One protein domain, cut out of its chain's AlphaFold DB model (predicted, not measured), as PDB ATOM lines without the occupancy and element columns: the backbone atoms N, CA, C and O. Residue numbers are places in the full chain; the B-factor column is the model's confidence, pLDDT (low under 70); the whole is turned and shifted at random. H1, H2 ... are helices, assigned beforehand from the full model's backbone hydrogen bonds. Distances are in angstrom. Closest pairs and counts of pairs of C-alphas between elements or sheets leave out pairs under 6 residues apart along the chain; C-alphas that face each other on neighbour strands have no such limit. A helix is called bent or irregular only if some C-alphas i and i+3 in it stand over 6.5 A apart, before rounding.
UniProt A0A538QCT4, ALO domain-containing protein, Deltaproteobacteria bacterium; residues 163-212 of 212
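Overview. This is residues 163 to 212 of the 212 residues of the protein "ALO domain-containing protein" of Deltaproteobacteria bacterium (UniProt A0A538QCT4). H2, the longest helix, makes one side of a loose triangle with the shorter H1 and H3, and residues 205 to 212, with H4, stick out as a tail. The 50 printed residues are all helix in class, with four named helices, H1 to H4, and no named strand. The whole is only just compact, close to loose, with a radius of gyration of the C-alphas of 11.3 A and spans of 32 by 25 by 15 A.

Arrangement. H2, residues 176 to 186, is close to but not clearly touching H3, residues 195 to 201; the closest C-alphas, of Arg 180 and Leu 201, are 7.2 A apart. H1, residues 166 to 172, touches H3, the closest C-alphas being those of Tyr 166 and Val 200, 4.8 A apart; the tilt of 35.4 degrees, the same way, is only just steep. H1 and H2 are close but not clearly touching, at a steep tilt of 59 degrees, opposite ways; the closest C-alphas, of Asp 170 and Leu 176, are 6.4 A apart. H4, residues 206 to 210, is apart from H1, H2 and H3. Every O i to N i+4 pair is within hydrogen-bond range in H2 and H3, against 1 of 3 in H1 and 0 of 1 in H4, where O i to N i+3 gives 2 of 4 and 0 of 2.

Along the chain. H2 is 15.5 A long, from C-alpha 176 at (129.429, 143.205, 101.227) to C-alpha 186 at (127.577, 154.169, 90.382). H1 and H3 are each 10.0 A long and H4 is 8.8 A. H1 is irregular, with C-alphas 168 and 171 7.1 A apart; H4 is neither bent nor irregular, but only just: C-alphas 206 and 209 are 6.4 A apart.

Size, cuts and confidence. The two C-alphas farthest apart, of Pro 174 and Ala 212, are 32.6 A apart. The printed part has no cut and no long link. The pLDDT of the model is under 70 at residues 205 to 212.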
ATOM      1  N   PRO A 163     130.697 128.684  93.414       74.69
ATOM      2  CA  PRO A 163     129.336 128.169  93.303       74.69
ATOM      3  C   PRO A 163     128.347 128.899  94.216       74.69
ATOM      4  O   PRO A 163     127.145 128.750  94.024       74.69
ATOM      5  N   LEU A 164     128.858 129.685  95.166       82.38
ATOM      6  CA  LEU A 164     128.089 130.308  96.233       82.38
ATOM      7  C   LEU A 164     127.222 131.461  95.705       82.38
ATOM      8  O   LEU A 164     127.676 132.290  94.907       82.38
ATOM      9  N   ALA A 165     125.977 131.512  96.161       86.44
ATOM     10  CA  ALA A 165     125.050 132.619  95.975       86.44
ATOM     11  C   ALA A 165     125.205 133.670  97.086       86.44
ATOM     12  O   ALA A 165     125.877 133.437  98.090       86.44
ATOM     13  N   TYR A 166     124.541 134.818  96.922       88.88
ATOM     14  CA  TYR A 166     124.580 135.926  97.885       88.88
ATOM     15  C   TYR A 166     124.378 135.486  99.344       88.88
ATOM     16  O   TYR A 166     125.194 135.809 100.203       88.88
ATOM     17  N   ALA A 167     123.348 134.676  99.607       86.44
ATOM     18  CA  ALA A 167     123.023 134.203 100.953       86.44
ATOM     19  C   ALA A 167     124.149 133.377 101.605       86.44
ATOM     20  O   ALA A 167     124.287 133.375 102.820       86.44
ATOM     21  N   GLU A 168     124.971 132.694 100.808       85.25
ATOM     22  CA  GLU A 168     126.073 131.859 101.301       85.25
ATOM     23  C   GLU A 168     127.354 132.667 101.565       85.25
ATOM     24  O   GLU A 168     128.279 132.170 102.219       85.25
ATOM     25  N   ILE A 169     127.433 133.893 101.033       87.88
ATOM     26  CA  ILE A 169     128.616 134.754 101.138       87.88
ATOM     27  C   ILE A 169     128.417 135.982 102.022       87.88
ATOM     28  O   ILE A 169     129.413 136.544 102.464       87.88
ATOM     29  N   ASP A 170     127.178 136.392 102.299       83.69
ATOM     30  CA  ASP A 170     126.873 137.606 103.069       83.69
ATOM     31  C   ASP A 170     127.566 137.609 104.440       83.69
ATOM     32  O   ASP A 170     128.237 138.570 104.805       83.69
ATOM     33  N   GLU A 171     127.549 136.469 105.136       81.81
ATOM     34  CA  GLU A 171     128.238 136.303 106.422       81.81
ATOM     35  C   GLU A 171     129.772 136.257 106.298       81.81
ATOM     36  O   GLU A 171     130.488 136.542 107.259       81.81
ATOM     37  N   ARG A 172     130.301 135.891 105.123       82.75
ATOM     38  CA  ARG A 172     131.748 135.750 104.885       82.75
ATOM     39  C   ARG A 172     132.422 137.074 104.539       82.75
ATOM     40  O   ARG A 172     133.628 137.191 104.728       82.75
ATOM     41  N   TYR A 173     131.661 138.049 104.047       88.50
ATOM     42  CA  TYR A 173     132.165 139.361 103.648       88.50
ATOM     43  C   TYR A 173     131.429 140.457 104.429       88.50
ATOM     44  O   TYR A 173     130.435 140.997 103.945       88.50
ATOM     45  N   PRO A 174     131.935 140.863 105.610       84.81
ATOM     46  CA  PRO A 174     131.241 141.799 106.502       84.81
ATOM     47  C   PRO A 174     130.883 143.150 105.867       84.81
ATOM     48  O   PRO A 174     129.972 143.838 106.323       84.81
ATOM     49  N   ARG A 175     131.611 143.550 104.818       91.94
ATOM     50  CA  ARG A 175     131.420 144.817 104.097       91.94
ATOM     51  C   ARG A 175     130.751 144.634 102.732       91.94
ATOM     52  O   ARG A 175     130.762 145.550 101.909       91.94
ATOM     53  N   LEU A 176     130.122 143.483 102.484       92.31
ATOM     54  CA  LEU A 176     129.429 143.205 101.227       92.31
ATOM     55  C   LEU A 176     128.257 144.160 100.989       92.31
ATOM     56  O   LEU A 176     128.078 144.641  99.870       92.31
ATOM     57  N   ALA A 177     127.494 144.496 102.030       92.12
ATOM     58  CA  ALA A 177     126.408 145.472 101.933       92.12
ATOM     59  C   ALA A 177     126.914 146.868 101.517       92.12
ATOM     60  O   ALA A 177     126.320 147.513 100.652       92.12
ATOM     61  N   GLU A 178     128.047 147.309 102.075       94.75
ATOM     62  CA  GLU A 178     128.701 148.568 101.699       94.75
ATOM     63  C   GLU A 178     129.151 148.539 100.231       94.75
ATOM     64  O   GLU A 178     128.857 149.463  99.470       94.75
ATOM     65  N   PHE A 179     129.793 147.446  99.807       95.00
ATOM     66  CA  PHE A 179     130.185 147.243  98.414       95.00
ATOM     67  C   PHE A 179     128.985 147.324  97.463       95.00
ATOM     68  O   PHE A 179     129.034 148.028  96.453       95.00
ATOM     69  N   ARG A 180     127.876 146.660  97.809       94.56
ATOM     70  CA  ARG A 180     126.646 146.682  97.007       94.56
ATOM     71  C   ARG A 180     126.067 148.088  96.883       94.56
ATOM     72  O   ARG A 180     125.747 148.501  95.771       94.56
ATOM     73  N   ALA A 181     126.006 148.841  97.979       95.06
ATOM     74  CA  ALA A 181     125.520 150.220  97.962       95.06
ATOM     75  C   ALA A 181     126.367 151.123  97.044       95.06
ATOM     76  O   ALA A 181     125.833 151.982  96.338       95.06
ATOM     77  N   ILE A 182     127.688 150.910  97.002       95.50
ATOM     78  CA  ILE A 182     128.587 151.598  96.065       95.50
ATOM     79  C   ILE A 182     128.256 151.200  94.618       95.50
ATOM     80  O   ILE A 182     128.079 152.077  93.771       95.50
ATOM     81  N   CYS A 183     128.110 149.904  94.326       94.88
ATOM     82  CA  CYS A 183     127.729 149.432  92.991       94.88
ATOM     83  C   CYS A 183     126.383 150.003  92.523       94.88
ATOM     84  O   CYS A 183     126.241 150.364  91.360       94.88
ATOM     85  N   GLU A 184     125.385 150.106  93.399       94.31
ATOM     86  CA  GLU A 184     124.084 150.697  93.060       94.31
ATOM     87  C   GLU A 184     124.165 152.201  92.820       94.31
ATOM     88  O   GLU A 184     123.531 152.700  91.892       94.31
ATOM     89  N   ARG A 185     124.989 152.917  93.591       96.12
ATOM     90  CA  ARG A 185     125.210 154.354  93.400       96.12
ATOM     91  C   ARG A 185     125.820 154.668  92.034       96.12
ATOM     92  O   ARG A 185     125.397 155.627  91.395       96.12
ATOM     93  N   TYR A 186     126.817 153.891  91.608       95.62
ATOM     94  CA  TYR A 186     127.577 154.169  90.382       95.62
ATOM     95  C   TYR A 186     127.088 153.399  89.147       95.62
ATOM     96  O   TYR A 186     127.398 153.797  88.027       95.62
ATOM     97  N   ASP A 187     126.290 152.346  89.324       94.31
ATOM     98  CA  ASP A 187     125.687 151.562  88.243       94.31
ATOM     99  C   ASP A 187     124.214 151.246  88.543       94.31
ATOM    100  O   ASP A 187     123.794 150.090  88.620       94.31
ATOM    101  N   ALA A 188     123.403 152.292  88.720       89.94
ATOM    102  CA  ALA A 188     121.978 152.165  89.040       89.94
ATOM    103  C   ALA A 188     121.173 151.402  87.968       89.94
ATOM    104  O   ALA A 188     120.133 150.816  88.267       89.94
ATOM    105  N   ARG A 189     121.650 151.406  86.716       90.75
ATOM    106  CA  ARG A 189     121.028 150.691  85.589       90.75
ATOM    107  C   ARG A 189     121.519 149.248  85.435       90.75
ATOM    108  O   ARG A 189     120.959 148.524  84.623       90.75
ATOM    109  N   GLY A 190     122.538 148.832  86.191       91.50
ATOM    110  CA  GLY A 190     123.086 147.478  86.128       91.50
ATOM    111  C   GLY A 190     123.857 147.156  84.845       91.50
ATOM    112  O   GLY A 190     123.946 145.990  84.472       91.50
ATOM    113  N   THR A 191     124.415 148.162  84.169       94.25
ATOM    114  CA  THR A 191     125.155 148.016  82.904       94.25
ATOM    115  C   THR A 191     126.353 147.075  83.042       94.25
ATOM    116  O   THR A 191     126.692 146.360  82.102       94.25
ATOM    117  N   PHE A 192     126.993 147.049  84.215       92.94
ATOM    118  CA  PHE A 192     128.182 146.234  84.474       92.94
ATOM    119  C   PHE A 192     127.856 144.895  85.152       92.94
ATOM    120  O   PHE A 192     128.741 144.247  85.714       92.94
ATOM    121  N   ARG A 193     126.590 144.461  85.116       90.94
ATOM    122  CA  ARG A 193     126.117 143.244  85.786       90.94
ATOM    123  C   ARG A 193     125.712 142.204  84.748       90.94
ATOM    124  O   ARG A 193     124.966 142.479  83.819       90.94
ATOM    125  N   ASN A 194     126.190 140.979  84.934       91.56
ATOM    126  CA  ASN A 194     125.685 139.804  84.229       91.56
ATOM    127  C   ASN A 194     125.004 138.862  85.235       91.56
ATOM    128  O   ASN A 194     125.070 139.087  86.443       91.56
ATOM    129  N   ARG A 195     124.410 137.765  84.749       90.56
ATOM    130  CA  ARG A 195     123.736 136.767  85.599       90.56
ATOM    131  C   ARG A 195     124.619 136.230  86.732       90.56
ATOM    132  O   ARG A 195     124.127 135.944  87.815       90.56
ATOM    133  N   TYR A 196     125.921 136.077  86.495       89.69
ATOM    134  CA  TYR A 196     126.844 135.615  87.531       89.69
ATOM    135  C   TYR A 196     127.003 136.662  88.639       89.69
ATOM    136  O   TYR A 196     126.824 136.340  89.810       89.69
ATOM    137  N   VAL A 197     127.288 137.914  88.272       90.94
ATOM    138  CA  VAL A 197     127.433 139.031  89.220       90.94
ATOM    139  C   VAL A 197     126.134 139.250  89.990       90.94
ATOM    140  O   VAL A 197     126.168 139.438  91.201       90.94
ATOM    141  N   ALA A 198     124.994 139.181  89.306       92.19
ATOM    142  CA  ALA A 198     123.691 139.390  89.916       92.19
ATOM    143  C   ALA A 198     123.329 138.284  90.926       92.19
ATOM    144  O   ALA A 198     122.930 138.607  92.042       92.19
ATOM    145  N   ARG A 199     123.621 137.015  90.614       91.06
ATOM    146  CA  ARG A 199     123.460 135.885  91.544       91.06
ATOM    147  C   ARG A 199     124.377 135.976  92.765       91.06
ATOM    148  O   ARG A 199     123.949 135.738  93.893       91.06
ATOM    149  N   VAL A 200     125.663 136.252  92.541       90.44
ATOM    150  CA  VAL A 200     126.678 136.229  93.608       90.44
ATOM    151  C   VAL A 200     126.527 137.439  94.527       90.44
ATOM    152  O   VAL A 200     126.579 137.288  95.739       90.44
ATOM    153  N   LEU A 201     126.294 138.630  93.972       91.81
ATOM    154  CA  LEU A 201     126.168 139.871  94.745       91.81
ATOM    155  C   LEU A 201     124.718 140.240  95.081       91.81
ATOM    156  O   LEU A 201     124.480 141.320  95.614       91.81
ATOM    157  N   GLY A 202     123.740 139.390  94.758       90.56
ATOM    158  CA  GLY A 202     122.339 139.609  95.119       90.56
ATOM    159  C   GLY A 202     121.724 140.842  94.450       90.56
ATOM    160  O   GLY A 202     121.089 141.656  95.117       90.56
ATOM    161  N   PHE A 203     121.950 141.020  93.148       90.50
ATOM    162  CA  PHE A 203     121.282 142.049  92.338       90.50
ATOM    163  C   PHE A 203     120.144 141.503  91.471       90.50
ATOM    164  O   PHE A 203     119.514 142.290  90.763       90.50
ATOM    165  N   ASP A 204     119.888 140.191  91.511       80.00
ATOM    166  CA  ASP A 204     118.744 139.590  90.828       80.00
ATOM    167  C   ASP A 204     117.451 140.255  91.333       80.00
ATOM    168  O   ASP A 204     117.170 140.291  92.535       80.00
ATOM    169  N   ARG A 205     116.671 140.836  90.417       60.09
ATOM    170  CA  ARG A 205     115.358 141.409  90.740       60.09
ATOM    171  C   ARG A 205     114.337 140.272  90.753       60.09
ATOM    172  O   ARG A 205     114.419 139.363  89.934       60.09
ATOM    173  N   ALA A 206     113.340 140.349  91.635       53.56
ATOM    174  CA  ALA A 206     112.300 139.321  91.776       53.56
ATOM    175  C   ALA A 206     111.577 138.958  90.451       53.56
ATOM    176  O   ALA A 206     111.087 137.836  90.315       53.56
ATOM    177  N   ASP A 207     111.567 139.859  89.463       43.50
ATOM    178  CA  ASP A 207     110.909 139.665  88.163       43.50
ATOM    179  C   ASP A 207     111.695 138.819  87.139       43.50
ATOM    180  O   ASP A 207     111.083 138.286  86.212       43.50
ATOM    181  N   ASP A 208     113.003 138.595  87.313       48.22
ATOM    182  CA  ASP A 208     113.813 137.813  86.352       48.22
ATOM    183  C   ASP A 208     113.645 136.287  86.503       48.22
ATOM    184  O   ASP A 208     114.136 135.503  85.689       48.22
ATOM    185  N   THR A 209     112.885 135.835  87.504       41.88
ATOM    186  CA  THR A 209     112.601 134.407  87.739       41.88
ATOM    187  C   THR A 209     111.575 133.830  86.747       41.88
ATOM    188  O   THR A 209     111.353 132.622  86.722       41.88
ATOM    189  N   ARG A 210     110.921 134.666  85.923       35.84
ATOM    190  CA  ARG A 210     109.830 134.248  85.017       35.84
ATOM    191  C   ARG A 210     110.237 133.985  83.566       35.84
ATOM    192  O   ARG A 210     109.380 133.596  82.781       35.84
ATOM    193  N   ALA A 211     111.504 134.162  83.209       35.50
ATOM    194  CA  ALA A 211     111.999 133.850  81.870       35.50
ATOM    195  C   ALA A 211     113.018 132.703  81.937       35.50
ATOM    196  O   ALA A 211     114.227 132.913  81.818       35.50
ATOM    197  N   ALA A 212     112.512 131.492  82.169       36.19
ATOM    198  CA  ALA A 212     113.214 130.235  81.924       36.19
ATOM    199  C   ALA A 212     112.429 129.429  80.887       36.19
ATOM    200  O   ALA A 212     111.182 129.409  81.001       36.19
TER     201      ALA A 212